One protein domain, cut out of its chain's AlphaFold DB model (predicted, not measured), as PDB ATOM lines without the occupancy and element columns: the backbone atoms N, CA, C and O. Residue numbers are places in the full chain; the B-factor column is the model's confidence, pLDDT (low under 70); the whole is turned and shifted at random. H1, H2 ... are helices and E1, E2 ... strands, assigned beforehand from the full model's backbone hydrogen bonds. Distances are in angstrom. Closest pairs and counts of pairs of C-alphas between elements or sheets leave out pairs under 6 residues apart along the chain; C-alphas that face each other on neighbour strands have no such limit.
ATOM      1  N   MET A 139       3.722  30.357  29.377       94.31
ATOM      2  CA  MET A 139       4.665  31.462  29.225       94.31
ATOM      3  C   MET A 139       5.972  31.182  29.974       94.31
ATOM      4  O   MET A 139       5.950  30.846  31.160       94.31
ATOM      5  N   PHE A 140       7.109  31.380  29.303       92.94
ATOM      6  CA  PHE A 140       8.441  31.226  29.889       92.94
ATOM      7  C   PHE A 140       9.294  32.483  29.691       92.94
ATOM      8  O   PHE A 140       9.548  32.913  28.568       92.94
ATOM      9  N   ILE A 141       9.752  33.070  30.795       90.19
ATOM     10  CA  ILE A 141      10.687  34.195  30.813       90.19
ATOM     11  C   ILE A 141      11.990  33.711  31.452       90.19
ATOM     12  O   ILE A 141      12.004  33.324  32.620       90.19
ATOM     13  N   SER A 142      13.089  33.765  30.707       87.12
ATOM     14  CA  SER A 142      14.423  33.414  31.193       87.12
ATOM     15  C   SER A 142      15.345  34.620  31.113       87.12
ATOM     16  O   SER A 142      15.665  35.104  30.024       87.12
ATOM     17  N   CYS A 143      15.819  35.074  32.267       78.25
ATOM     18  CA  CYS A 143      16.781  36.160  32.388       78.25
ATOM     19  C   CYS A 143      18.081  35.634  32.988       78.25
ATOM     20  O   CYS A 143      18.075  35.124  34.105       78.25
ATOM     21  N   LEU A 144      19.215  35.811  32.310       75.19
ATOM     22  CA  LEU A 144      20.491  35.519  32.964       75.19
ATOM     23  C   LEU A 144      20.901  36.674  33.873       75.19
ATOM     24  O   LEU A 144      20.875  37.842  33.475       75.19
ATOM     25  N   TYR A 145      21.312  36.343  35.093       72.50
ATOM     26  CA  TYR A 145      22.036  37.288  35.925       72.50
ATOM     27  C   TYR A 145      23.435  37.522  35.342       72.50
ATOM     28  O   TYR A 145      24.087  36.593  34.869       72.50
ATOM     29  N   LEU A 158      23.352  23.236  28.181       70.31
ATOM     30  CA  LEU A 158      22.261  23.397  29.151       70.31
ATOM     31  C   LEU A 158      21.066  24.201  28.609       70.31
ATOM     32  O   LEU A 158      19.947  24.017  29.081       70.31
ATOM     33  N   TYR A 159      21.281  25.096  27.638       74.06
ATOM     34  CA  TYR A 159      20.178  25.783  26.955       74.06
ATOM     35  C   TYR A 159      19.635  24.953  25.804       74.06
ATOM     36  O   TYR A 159      18.426  24.954  25.598       74.06
ATOM     37  N   THR A 160      20.498  24.231  25.085       76.06
ATOM     38  CA  THR A 160      20.083  23.332  24.003       76.06
ATOM     39  C   THR A 160      19.058  22.326  24.518       76.06
ATOM     40  O   THR A 160      17.995  22.205  23.922       76.06
ATOM     41  N   ASP A 161      19.290  21.713  25.681       80.19
ATOM     42  CA  ASP A 161      18.359  20.752  26.291       80.19
ATOM     43  C   ASP A 161      16.995  21.380  26.652       80.19
ATOM     44  O   ASP A 161      15.943  20.761  26.480       80.19
ATOM     45  N   ILE A 162      16.993  22.635  27.120       83.25
ATOM     46  CA  ILE A 162      15.772  23.392  27.450       83.25
ATOM     47  C   ILE A 162      14.984  23.768  26.189       83.25
ATOM     48  O   ILE A 162      13.753  23.697  26.189       83.25
ATOM     49  N   LEU A 163      15.679  24.181  25.127       83.69
ATOM     50  CA  LEU A 163      15.068  24.632  23.876       83.69
ATOM     51  C   LEU A 163      14.618  23.451  22.999       83.69
ATOM     52  O   LEU A 163      13.532  23.510  22.431       83.69
ATOM     53  N   ALA A 164      15.384  22.356  22.953       86.94
ATOM     54  CA  ALA A 164      15.078  21.128  22.201       86.94
ATOM     55  C   ALA A 164      13.945  20.287  22.806       86.94
ATOM     56  O   ALA A 164      13.438  19.351  22.180       86.94
ATOM     57  N   MET A 165      13.509  20.621  24.015       87.25
ATOM     58  CA  MET A 165      12.394  19.975  24.687       87.25
ATOM     59  C   MET A 165      11.042  20.485  24.173       87.25
ATOM     60  O   MET A 165      10.720  21.665  24.304       87.25
ATOM     61  N   SER A 166      10.208  19.561  23.684       88.25
ATOM     62  CA  SER A 166       8.804  19.834  23.346       88.25
ATOM     63  C   SER A 166       8.053  20.434  24.540       88.25
ATOM     64  O   SER A 166       8.120  19.900  25.650       88.25
ATOM     65  N   SER A 167       7.357  21.552  24.318       88.69
ATOM     66  CA  SER A 167       6.668  22.315  25.361       88.69
ATOM     67  C   SER A 167       5.398  23.011  24.850       88.69
ATOM     68  O   SER A 167       5.249  23.287  23.659       88.69
ATOM     69  N   ASN A 168       4.493  23.326  25.782       90.75
ATOM     70  CA  ASN A 168       3.262  24.086  25.560       90.75
ATOM     71  C   ASN A 168       3.453  25.618  25.575       90.75
ATOM     72  O   ASN A 168       2.462  26.351  25.499       90.75
ATOM     73  N   ILE A 169       4.696  26.112  25.679       93.56
ATOM     74  CA  ILE A 169       5.006  27.548  25.718       93.56
ATOM     75  C   ILE A 169       4.493  28.240  24.445       93.56
ATOM     76  O   ILE A 169       4.953  27.973  23.335       93.56
ATOM     77  N   ARG A 170       3.561  29.181  24.624       94.38
ATOM     78  CA  ARG A 170       3.035  30.069  23.574       94.38
ATOM     79  C   ARG A 170       3.719  31.432  23.559       94.38
ATOM     80  O   ARG A 170       3.777  32.066  22.507       94.38
ATOM     81  N   THR A 171       4.267  31.855  24.698       93.44
ATOM     82  CA  THR A 171       4.976  33.132  24.845       93.44
ATOM     83  C   THR A 171       6.323  32.922  25.526       93.44
ATOM     84  O   THR A 171       6.371  32.493  26.678       93.44
ATOM     85  N   ALA A 172       7.416  33.262  24.848       92.06
ATOM     86  CA  ALA A 172       8.769  33.164  25.385       92.06
ATOM     87  C   ALA A 172       9.470  34.526  25.401       92.06
ATOM     88  O   ALA A 172       9.378  35.284  24.435       92.06
ATOM     89  N   ALA A 173      10.215  34.814  26.468       89.31
ATOM     90  CA  ALA A 173      11.126  35.953  26.545       89.31
ATOM     91  C   ALA A 173      12.484  35.502  27.094       89.31
ATOM     92  O   ALA A 173      12.591  35.114  28.256       89.31
ATOM     93  N   LEU A 174      13.524  35.529  26.261       86.31
ATOM     94  CA  LEU A 174      14.864  35.061  26.614       86.31
ATOM     95  C   LEU A 174      15.853  36.230  26.567       86.31
ATOM     96  O   LEU A 174      15.955  36.937  25.563       86.31
ATOM     97  N   HIS A 175      16.590  36.440  27.657       79.19
ATOM     98  CA  HIS A 175      17.524  37.554  27.801       79.19
ATOM     99  C   HIS A 175      18.946  37.047  28.069       79.19
ATOM    100  O   HIS A 175      19.172  36.323  29.041       79.19
ATOM    101  N   PHE A 176      19.904  37.498  27.252       71.44
ATOM    102  CA  PHE A 176      21.344  37.191  27.338       71.44
ATOM    103  C   PHE A 176      21.721  35.709  27.121       71.44
ATOM    104  O   PHE A 176      22.796  35.270  27.542       71.44
ATOM    105  N   ILE A 177      20.844  34.934  26.476       66.75
ATOM    106  CA  ILE A 177      21.066  33.511  26.183       66.75
ATOM    107  C   ILE A 177      21.978  33.365  24.951       66.75
ATOM    108  O   ILE A 177      21.788  34.105  23.987       66.75
ATOM    109  N   PRO A 178      22.961  32.441  24.951       62.12
ATOM    110  CA  PRO A 178      23.744  32.143  23.755       62.12
ATOM    111  C   PRO A 178      22.863  31.680  22.590       62.12
ATOM    112  O   PRO A 178      21.859  31.004  22.791       62.12
ATOM    113  N   LEU A 179      23.263  32.017  21.367       59.16
ATOM    114  CA  LEU A 179      22.405  31.884  20.188       59.16
ATOM    115  C   LEU A 179      22.532  30.548  19.454       59.16
ATOM    116  O   LEU A 179      21.584  30.116  18.807       59.16
ATOM    117  N   THR A 180      23.678  29.875  19.575       59.91
ATOM    118  CA  THR A 180      23.925  28.542  19.001       59.91
ATOM    119  C   THR A 180      22.860  27.508  19.404       59.91
ATOM    120  O   THR A 180      22.396  26.791  18.527       59.91
ATOM    121  N   PRO A 181      22.400  27.453  20.672       58.97
ATOM    122  CA  PRO A 181      21.249  26.643  21.091       58.97
ATOM    123  C   PRO A 181      19.898  26.958  20.423       58.97
ATOM    124  O   PRO A 181      18.972  26.162  20.531       58.97
ATOM    125  N   ILE A 182      19.719  28.123  19.791       61.09
ATOM    126  CA  ILE A 182      18.390  28.568  19.330       61.09
ATOM    127  C   ILE A 182      18.024  27.956  17.960       61.09
ATOM    128  O   ILE A 182      16.860  27.951  17.575       61.09
ATOM    129  N   SER A 183      18.969  27.316  17.263       63.66
ATOM    130  CA  SER A 183      18.668  26.459  16.104       63.66
ATOM    131  C   SER A 183      18.070  25.092  16.480       63.66
ATOM    132  O   SER A 183      17.953  24.226  15.613       63.66
ATOM    133  N   THR A 184      17.695  24.876  17.747       74.38
ATOM    134  CA  THR A 184      17.013  23.659  18.210       74.38
ATOM    135  C   THR A 184      15.717  23.956  18.977       74.38
ATOM    136  O   THR A 184      15.345  23.168  19.841       74.38
ATOM    137  N   VAL A 185      15.028  25.086  18.748       80.81
ATOM    138  CA  VAL A 185      13.806  25.420  19.516       80.81
ATOM    139  C   VAL A 185      12.625  24.545  19.079       80.81
ATOM    140  O   VAL A 185      11.980  24.786  18.063       80.81
ATOM    141  N   ASN A 186      12.276  23.568  19.911       86.94
ATOM    142  CA  ASN A 186      11.225  22.573  19.689       86.94
ATOM    143  C   ASN A 186       9.867  23.012  20.279       86.94
ATOM    144  O   ASN A 186       9.136  22.236  20.898       86.94
ATOM    145  N   TRP A 187       9.530  24.298  20.158       89.75
ATOM    146  CA  TRP A 187       8.311  24.882  20.733       89.75
ATOM    147  C   TRP A 187       7.301  25.198  19.626       89.75
ATOM    148  O   TRP A 187       6.957  26.351  19.383       89.75
ATOM    149  N   PHE A 188       6.798  24.167  18.938       88.12
ATOM    150  CA  PHE A 188       5.926  24.306  17.755       88.12
ATOM    151  C   PHE A 188       4.625  25.107  17.966       88.12
ATOM    152  O   PHE A 188       3.965  25.471  16.992       88.12
ATOM    153  N   VAL A 189       4.217  25.358  19.215       91.56
ATOM    154  CA  VAL A 189       3.051  26.190  19.571       91.56
ATOM    155  C   VAL A 189       3.413  27.619  19.989       91.56
ATOM    156  O   VAL A 189       2.522  28.367  20.395       91.56
ATOM    157  N   LEU A 190       4.684  28.015  19.872       93.12
ATOM    158  CA  LEU A 190       5.154  29.357  20.194       93.12
ATOM    159  C   LEU A 190       4.546  30.381  19.228       93.12
ATOM    160  O   LEU A 190       4.718  30.291  18.017       93.12
ATOM    161  N   GLN A 191       3.839  31.363  19.785       92.94
ATOM    162  CA  GLN A 191       3.148  32.430  19.058       92.94
ATOM    163  C   GLN A 191       3.836  33.784  19.235       92.94
ATOM    164  O   GLN A 191       3.807  34.606  18.324       92.94
ATOM    165  N   THR A 192       4.448  34.029  20.395       91.31
ATOM    166  CA  THR A 192       5.202  35.253  20.685       91.31
ATOM    167  C   THR A 192       6.584  34.902  21.214       91.31
ATOM    168  O   THR A 192       6.703  34.207  22.222       91.31
ATOM    169  N   PHE A 193       7.626  35.419  20.571       90.06
ATOM    170  CA  PHE A 193       9.010  35.228  20.982       90.06
ATOM    171  C   PHE A 193       9.716  36.581  21.102       90.06
ATOM    172  O   PHE A 193       9.723  37.391  20.172       90.06
ATOM    173  N   PHE A 194      10.301  36.835  22.266       87.75
ATOM    174  CA  PHE A 194      11.133  37.993  22.544       87.75
ATOM    175  C   PHE A 194      12.561  37.534  22.855       87.75
ATOM    176  O   PHE A 194      12.777  36.734  23.766       87.75
ATOM    177  N   LEU A 195      13.535  38.072  22.129       84.00
ATOM    178  CA  LEU A 195      14.960  37.894  22.390       84.00
ATOM    179  C   LEU A 195      15.577  39.233  22.783       84.00
ATOM    180  O   LEU A 195      15.384  40.237  22.098       84.00
ATOM    181  N   ARG A 196      16.363  39.251  23.859       77.62
ATOM    182  CA  ARG A 196      17.279  40.357  24.170       77.62
ATOM    183  C   ARG A 196      18.703  39.842  24.113       77.62
ATOM    184  O   ARG A 196      19.091  39.025  24.948       77.62
ATOM    185  N   ASP A 197      19.454  40.349  23.151       69.38
ATOM    186  CA  ASP A 197      20.697  39.738  22.703       69.38
ATOM    187  C   ASP A 197      21.774  40.781  22.336       69.38
ATOM    188  O   ASP A 197      21.483  41.965  22.153       69.38
ATOM    189  N   CYS A 198      23.032  40.338  22.284       56.09
ATOM    190  CA  CYS A 198      24.223  41.152  22.071       56.09
ATOM    191  C   CYS A 198      24.948  40.900  20.725       56.09
ATOM    192  O   CYS A 198      26.008  41.496  20.530       56.09
ATOM    193  N   GLY A 199      24.451  40.036  19.830       61.25
ATOM    194  CA  GLY A 199      25.102  39.737  18.544       61.25
ATOM    195  C   GLY A 199      24.506  38.563  17.752       61.25
ATOM    196  O   GLY A 199      25.200  37.569  17.546       61.25
ATOM    197  N   ILE A 200      23.252  38.675  17.298       68.75
ATOM    198  CA  ILE A 200      22.556  37.645  16.507       68.75
ATOM    199  C   ILE A 200      22.793  37.758  15.001       68.75
ATOM    200  O   ILE A 200      22.679  38.838  14.428       68.75
ATOM    201  N   SER A 201      23.104  36.624  14.360       71.00
ATOM    202  CA  SER A 201      23.233  36.525  12.904       71.00
ATOM    203  C   SER A 201      21.871  36.368  12.224       71.00
ATOM    204  O   SER A 201      20.938  35.771  12.772       71.00
ATOM    205  N   TYR A 202      21.773  36.838  10.980       70.19
ATOM    206  CA  TYR A 202      20.581  36.643  10.151       70.19
ATOM    207  C   TYR A 202      20.270  35.159   9.907       70.19
ATOM    208  O   TYR A 202      19.108  34.769   9.972       70.19
ATOM    209  N   SER A 203      21.287  34.306   9.762       73.38
ATOM    210  CA  SER A 203      21.106  32.854   9.631       73.38
ATOM    211  C   SER A 203      20.482  32.206  10.875       73.38
ATOM    212  O   SER A 203      19.674  31.285  10.753       73.38
ATOM    213  N   SER A 204      20.782  32.683  12.090       75.69
ATOM    214  CA  SER A 204      20.077  32.225  13.296       75.69
ATOM    215  C   SER A 204      18.624  32.705  13.322       75.69
ATOM    216  O   SER A 204      17.748  31.936  13.709       75.69
ATOM    217  N   ILE A 205      18.351  33.938  12.880       76.88
ATOM    218  CA  ILE A 205      16.986  34.488  12.761       76.88
ATOM    219  C   ILE A 205      16.151  33.655  11.782       76.88
ATOM    220  O   ILE A 205      15.039  33.257  12.120       76.88
ATOM    221  N   GLU A 206      16.688  33.358  10.602       76.69
ATOM    222  CA  GLU A 206      16.022  32.550   9.578       76.69
ATOM    223  C   GLU A 206      15.691  31.143  10.093       76.69
ATOM    224  O   GLU A 206      14.534  30.724  10.032       76.69
ATOM    225  N   ASN A 207      16.660  30.452  10.703       78.44
ATOM    226  CA  ASN A 207      16.436  29.132  11.298       78.44
ATOM    227  C   ASN A 207      15.312  29.140  12.353       78.44
ATOM    228  O   ASN A 207      14.478  28.236  12.364       78.44
ATOM    229  N   ILE A 208      15.239  30.175  13.200       80.19
ATOM    230  CA  ILE A 208      14.152  30.345  14.182       80.19
ATOM    231  C   ILE A 208      12.795  30.474  13.484       80.19
ATOM    232  O   ILE A 208      11.826  29.835  13.895       80.19
ATOM    233  N   LEU A 209      12.712  31.299  12.438       81.56
ATOM    234  CA  LEU A 209      11.467  31.512  11.701       81.56
ATOM    235  C   LEU A 209      11.005  30.231  10.994       81.56
ATOM    236  O   LEU A 209       9.820  29.903  11.056       81.56
ATOM    237  N   MET A 210      11.931  29.474  10.402       82.06
ATOM    238  CA  MET A 210      11.640  28.205   9.726       82.06
ATOM    239  C   MET A 210      11.217  27.085  10.692       82.06
ATOM    240  O   MET A 210      10.370  26.263  10.346       82.06
ATOM    241  N   GLN A 211      11.760  27.054  11.915       82.25
ATOM    242  CA  GLN A 211      11.432  26.029  12.921       82.25
ATOM    243  C   GLN A 211      10.118  26.287  13.674       82.25
ATOM    244  O   GLN A 211       9.564  25.367  14.281       82.25
ATOM    245  N   LEU A 212       9.598  27.519  13.646       87.88
ATOM    246  CA  LEU A 212       8.451  27.941  14.454       87.88
ATOM    247  C   LEU A 212       7.238  28.312  13.576       87.88
ATOM    248  O   LEU A 212       6.918  29.493  13.402       87.88
ATOM    249  N   PRO A 213       6.491  27.318  13.054       85.19
ATOM    250  CA  PRO A 213       5.434  27.532  12.059       85.19
ATOM    251  C   PRO A 213       4.210  28.299  12.584       85.19
ATOM    252  O   PRO A 213       3.379  28.743  11.796       85.19
ATOM    253  N   LYS A 214       4.064  28.449  13.908       90.75
ATOM    254  CA  LYS A 214       2.960  29.182  14.561       90.75
ATOM    255  C   LYS A 214       3.380  30.540  15.130       90.75
ATOM    256  O   LYS A 214       2.572  31.183  15.804       90.75
ATOM    257  N   LEU A 215       4.611  30.983  14.865       90.81
ATOM    258  CA  LEU A 215       5.141  32.231  15.396       90.81
ATOM    259  C   LEU A 215       4.462  33.431  14.731       90.81
ATOM    260  O   LEU A 215       4.679  33.707  13.557       90.81
ATOM    261  N   LEU A 216       3.650  34.156  15.500       90.56
ATOM    262  CA  LEU A 216       2.932  35.348  15.047       90.56
ATOM    263  C   LEU A 216       3.756  36.618  15.277       90.56
ATOM    264  O   LEU A 216       3.681  37.559  14.491       90.56
ATOM    265  N   ARG A 217       4.520  36.666  16.374       88.62
ATOM    266  CA  ARG A 217       5.268  37.849  16.812       88.62
ATOM    267  C   ARG A 217       6.689  37.472  17.198       88.62
ATOM    268  O   ARG A 217       6.883  36.728  18.157       88.62
ATOM    269  N   PHE A 218       7.672  38.047  16.516       88.56
ATOM    270  CA  PHE A 218       9.083  37.915  16.864       88.56
ATOM    271  C   PHE A 218       9.701  39.296  17.087       88.56
ATOM    272  O   PHE A 218       9.609  40.183  16.238       88.56
ATOM    273  N   THR A 219      10.291  39.517  18.260       84.69
ATOM    274  CA  THR A 219      10.954  40.779  18.609       84.69
ATOM    275  C   THR A 219      12.362  40.515  19.107       84.69
ATOM    276  O   THR A 219      12.554  39.749  20.049       84.69
ATOM    277  N   ILE A 220      13.334  41.196  18.511       82.69
ATOM    278  CA  ILE A 220      14.746  41.128  18.874       82.69
ATOM    279  C   ILE A 220      15.172  42.511  19.363       82.69
ATOM    280  O   ILE A 220      15.099  43.497  18.628       82.69
ATOM    281  N   LEU A 221      15.621  42.589  20.613       80.06
ATOM    282  CA  LEU A 221      16.212  43.779  21.211       80.06
ATOM    283  C   LEU A 221      17.738  43.638  21.215       80.06
ATOM    284  O   LEU A 221      18.298  42.967  22.084       80.06
ATOM    285  N   LEU A 222      18.387  44.293  20.255       72.62
ATOM    286  CA  LEU A 222      19.840  44.367  20.139       72.62
ATOM    287  C   LEU A 222      20.420  45.286  21.218       72.62
ATOM    288  O   LEU A 222      19.966  46.421  21.419       72.62
ATOM    289  N   LEU A 223      21.449  44.798  21.903       67.56
ATOM    290  CA  LEU A 223      22.238  45.543  22.878       67.56
ATOM    291  C   LEU A 223      23.454  46.210  22.212       67.56
ATOM    292  O   LEU A 223      24.090  45.600  21.353       67.56
ATOM    293  N   PRO A 224      23.796  47.458  22.581       57.78
ATOM    294  CA  PRO A 224      24.870  48.203  21.929       57.78
ATOM    295  C   PRO A 224      26.253  47.576  22.163       57.78
ATOM    296  O   PRO A 224      26.556  47.083  23.252       57.78
ATOM    297  N   LEU A 225      27.131  47.673  21.159       50.44
ATOM    298  CA  LEU A 225      28.464  47.047  21.153       50.44
ATOM    299  C   LEU A 225      29.407  47.536  22.279       50.44
ATOM    300  O   LEU A 225      30.317  46.827  22.688       50.44
ATOM    301  N   SER A 226      29.151  48.700  22.882       46.91
ATOM    302  CA  SER A 226      29.868  49.146  24.091       46.91
ATOM    303  C   SER A 226      29.556  48.309  25.343       46.91
ATOM    304  O   SER A 226      30.307  48.343  26.317       46.91
ATOM    305  N   GLN A 227      28.465  47.536  25.326       46.25
ATOM    306  CA  GLN A 227      28.244  46.428  26.259       46.25
ATOM    307  C   GLN A 227      28.834  45.119  25.716       46.25
ATOM    308  O   GLN A 227      29.331  44.325  26.508       46.25
ATOM    309  N   SER A 228      28.858  44.898  24.395       41.72
ATOM    310  CA  SER A 228      29.432  43.679  23.796       41.72
ATOM    311  C   SER A 228      30.944  43.514  24.017       41.72
ATOM    312  O   SER A 228      31.400  42.372  24.071       41.72
ATOM    313  N   SER A 229      31.677  44.612  24.247       35.09
ATOM    314  CA  SER A 229      33.091  44.631  24.669       35.09
ATOM    315  C   SER A 229      33.319  44.463  26.181       35.09
ATOM    316  O   SER A 229      34.433  44.160  26.602       35.09
ATOM    317  N   ARG A 230      32.274  44.636  27.011       39.78
ATOM    318  CA  ARG A 230      32.240  44.165  28.417       39.78
ATOM    319  C   ARG A 230      31.731  42.729  28.541       39.78
ATOM    320  O   ARG A 230      31.943  42.075  29.559       39.78
ATOM    321  N   TYR A 231      31.051  42.244  27.509       40.56
ATOM    322  CA  TYR A 231      31.111  40.844  27.114       40.56
ATOM    323  C   TYR A 231      32.361  40.671  26.227       40.56
ATOM    324  O   TYR A 231      33.311  41.429  26.352       40.56
ATOM    325  N   GLY A 232      32.427  39.646  25.381       36.12
ATOM    326  CA  GLY A 232      33.623  39.367  24.570       36.12
ATOM    327  C   GLY A 232      33.246  39.043  23.140       36.12
ATOM    328  O   GLY A 232      33.618  37.989  22.632       36.12
ATOM    329  N   ILE A 233      32.338  39.822  22.557       40.78
ATOM    330  CA  ILE A 233      31.804  39.522  21.226       40.78
ATOM    331  C   ILE A 233      32.770  40.114  20.212       40.78
ATOM    332  O   ILE A 233      32.665  41.284  19.855       40.78
ATOM    333  N   SER A 248       8.360  32.693   7.548       56.16
ATOM    334  CA  SER A 248       7.275  31.892   8.129       56.16
ATOM    335  C   SER A 248       5.906  32.470   7.764       56.16
ATOM    336  O   SER A 248       5.619  33.634   8.055       56.16
ATOM    337  N   THR A 249       5.043  31.648   7.164       60.03
ATOM    338  CA  THR A 249       3.737  32.062   6.615       60.03
ATOM    339  C   THR A 249       2.755  32.590   7.666       60.03
ATOM    340  O   THR A 249       1.775  33.244   7.316       60.03
ATOM    341  N   SER A 250       3.022  32.341   8.952       75.00
ATOM    342  CA  SER A 250       2.212  32.805  10.087       75.00
ATOM    343  C   SER A 250       2.680  34.135  10.696       75.00
ATOM    344  O   SER A 250       1.999  34.664  11.579       75.00
ATOM    345  N   LEU A 251       3.836  34.675  10.291       81.25
ATOM    346  CA  LEU A 251       4.473  35.801  10.981       81.25
ATOM    347  C   LEU A 251       3.753  37.130  10.697       81.25
ATOM    348  O   LEU A 251       3.887  37.721   9.632       81.25
ATOM    349  N   GLN A 252       3.023  37.633  11.693       83.44
ATOM    350  CA  GLN A 252       2.275  38.896  11.628       83.44
ATOM    351  C   GLN A 252       3.115  40.114  12.028       83.44
ATOM    352  O   GLN A 252       2.783  41.249  11.690       83.44
ATOM    353  N   THR A 253       4.158  39.926  12.837       78.81
ATOM    354  CA  THR A 253       4.989  41.029  13.333       78.81
ATOM    355  C   THR A 253       6.424  40.571  13.554       78.81
ATOM    356  O   THR A 253       6.698  39.768  14.445       78.81
ATOM    357  N   PHE A 254       7.348  41.158  12.800       80.44
ATOM    358  CA  PHE A 254       8.780  41.111  13.072       80.44
ATOM    359  C   PHE A 254       9.250  42.492  13.540       80.44
ATOM    360  O   PHE A 254       8.831  43.510  12.991       80.44
ATOM    361  N   SER A 255      10.096  42.555  14.569       76.06
ATOM    362  CA  SER A 255      10.648  43.827  15.042       76.06
ATOM    363  C   SER A 255      12.079  43.673  15.543       76.06
ATOM    364  O   SER A 255      12.326  43.029  16.562       76.06
ATOM    365  N   LEU A 256      13.011  44.326  14.850       75.19
ATOM    366  CA  LEU A 256      14.393  44.499  15.282       75.19
ATOM    367  C   LEU A 256      14.535  45.885  15.926       75.19
ATOM    368  O   LEU A 256      14.246  46.901  15.293       75.19
ATOM    369  N   LYS A 257      14.942  45.944  17.195       75.38
ATOM    370  CA  LYS A 257      15.060  47.194  17.965       75.38
ATOM    371  C   LYS A 257      16.475  47.350  18.504       75.38
ATOM    372  O   LYS A 257      16.959  46.476  19.216       75.38
ATOM    373  N   SER A 258      17.116  48.485  18.234       63.91
ATOM    374  CA  SER A 258      18.384  48.854  18.874       63.91
ATOM    375  C   SER A 258      18.120  49.563  20.204       63.91
ATOM    376  O   SER A 258      17.390  50.555  20.255       63.91
ATOM    377  N   SER A 259      18.691  49.059  21.300       57.59
ATOM    378  CA  SER A 259      18.471  49.623  22.637       57.59
ATOM    379  C   SER A 259      19.406  50.796  22.957       57.59
ATOM    380  O   SER A 259      20.438  50.649  23.612       57.59
ATOM    381  N   ARG A 260      18.981  52.017  22.606       44.00
ATOM    382  CA  ARG A 260      19.456  53.243  23.280       44.00
ATOM    383  C   ARG A 260      18.730  53.425  24.623       44.00
ATOM    384  O   ARG A 260      17.956  54.359  24.795       44.00
ATOM    385  N   GLY A 261      18.954  52.505  25.565       39.47
ATOM    386  CA  GLY A 261      18.396  52.578  26.923       39.47
ATOM    387  C   GLY A 261      17.974  51.227  27.507       39.47
ATOM    388  O   GLY A 261      17.558  50.315  26.793       39.47
ATOM    389  N   TYR A 262      18.079  51.093  28.831       33.47
ATOM    390  CA  TYR A 262      17.645  49.896  29.552       33.47
ATOM    391  C   TYR A 262      16.122  49.887  29.716       33.47
ATOM    392  O   TYR A 262      15.590  50.553  30.598       33.47
ATOM    393  N   LEU A 263      15.435  49.063  28.928       36.00
ATOM    394  CA  LEU A 263      14.056  48.667  29.204       36.00
ATOM    395  C   LEU A 263      14.033  47.197  29.635       36.00
ATOM    396  O   LEU A 263      14.472  46.309  28.903       36.00
ATOM    397  N   ILE A 264      13.536  46.955  30.847       34.22
ATOM    398  CA  ILE A 264      13.033  45.645  31.265       34.22
ATOM    399  C   ILE A 264      11.550  45.654  30.880       34.22
ATOM    400  O   ILE A 264      10.831  46.511  31.393       34.22
ATOM    401  N   PRO A 265      11.072  44.770  29.986       33.34
ATOM    402  CA  PRO A 265       9.649  44.692  29.697       33.34
ATOM    403  C   PRO A 265       8.909  44.183  30.938       33.34
ATOM    404  O   PRO A 265       9.035  43.017  31.313       33.34
ATOM    405  N   THR A 266       8.137  45.051  31.586       26.34
ATOM    406  CA  THR A 266       7.089  44.634  32.517       26.34
ATOM    407  C   THR A 266       5.891  44.183  31.692       26.34
ATOM    408  O   THR A 266       5.135  45.007  31.185       26.34
ATOM    409  N   PHE A 267       5.732  42.870  31.538       31.44
ATOM    410  CA  PHE A 267       4.467  42.297  31.090       31.44
ATOM    411  C   PHE A 267       3.483  42.368  32.267       31.44
ATOM    412  O   PHE A 267       3.776  41.836  33.341       31.44
ATOM    413  N   VAL A 268       2.381  43.096  32.070       29.94
ATOM    414  CA  VAL A 268       1.256  43.235  33.012       29.94
ATOM    415  C   VAL A 268       0.207  42.181  32.682       29.94
ATOM    416  O   VAL A 268      -0.078  42.038  31.473       29.94
TER     417      VAL A 268
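What this domain is: This is residues 139 to 145, 158 to 233 and 248 to 268 of the 268 residues of an uncharacterized protein of Linderina pennispora (UniProt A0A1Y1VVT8). The chain winds in stacked turns, a short solenoid: five parallel strands, E1 to E5, lie side by side in a gently twisted sheet that makes one wall, and the helices H1, H2 and H3 stand in a row along the opposite wall. H4 lies beyond the end of E4, away from the other helices, and the tail, residues 259 to 268, runs back past the sheet's other side with no named element. The printed part has 104 residues, with four named helices and five named strands in the order E1 H1 E2 H2 E3 H3 E4 H4 E5; the class is mixed, helices and strands. The sheet's order is E1 E2 E3 E4 E5. The whole is compact, with a radius of gyration of the C-alphas of 13.3 A, and rounded, spanning 35 by 28 by 28 A.

Where its parts are: E1 is residues 139 to 144, 16.8 A long, and begins with C-alpha 139 at (4.665, 31.462, 29.225). E2 is residues 171 to 175, 13.6 A; E3 is 192 to 197, 16.3 A; E4 is 217 to 222, 16.3 A; E5 is 253 to 258, 16.5 A, and ends with C-alpha 258 at (18.384, 48.854, 18.874). H3, residues 202 to 211, measures 14.3 A and begins with C-alpha 202 at (20.581, 36.643, 10.151). H1 is residues 158 to 163, 9.0 A; H2 is 180 to 184, 8.5 A; H4 is 225 to 228, 4.4 A.

How they stand to each other: E1 and E5 are the edge strands. E1 and E2 are parallel at 2 degrees, with N 142 and O 173 2.8 A apart. E2 and E3 are parallel at 2 degrees, with N 194 and O 172 at 2.8 A. E3 and E4 are parallel at 9 degrees, with N 193 and O 217 at 2.8 A. E4 and E5 are parallel at 9 degrees, with N 222 and O 257 at 2.8 A. E2, H2, E3 and E3, H3, E4 are strand-helix-strand units, two parallel neighbour strands with a helix between, each with a right-handed crossover. H3 is only just on the sheet, with 5 pairs of C-alphas within 10 A, and only grazes it with residues 205 to 209. H1, H2 and H4 are not on it. H2 touches H3, the closest C-alphas being those of Ser 183 and Asn 207, 5.9 A. H1 touches H2, closest at Thr 160 and Pro 181, whose C-alphas are 4.6 A apart. H4 is apart from H1, H2 and H3. In H3 every O i to N i+4 pair is within hydrogen-bond range; in H1 it is 1 of 2, in H2 0 of 1, with 1 of 2 O i to N i+3 pairs, and H4 is too short for an O i to N i+4 pair.

The domain as a whole: The two C-alphas farthest apart, of Arg 230 and Thr 249, are 37.9 A apart. Residues 146 to 157 are not printed, a gap of 15.5 A from C-alpha 145 to C-alpha 158; residues 234 to 247 are not printed either, a gap of 28.8 A from C-alpha 233 to C-alpha 248. Of the links that are printed whole, none is long. The mean pLDDT of the printed part is 71.9; 35 residues are under 70, among them 223 to 233 and 258 to 268.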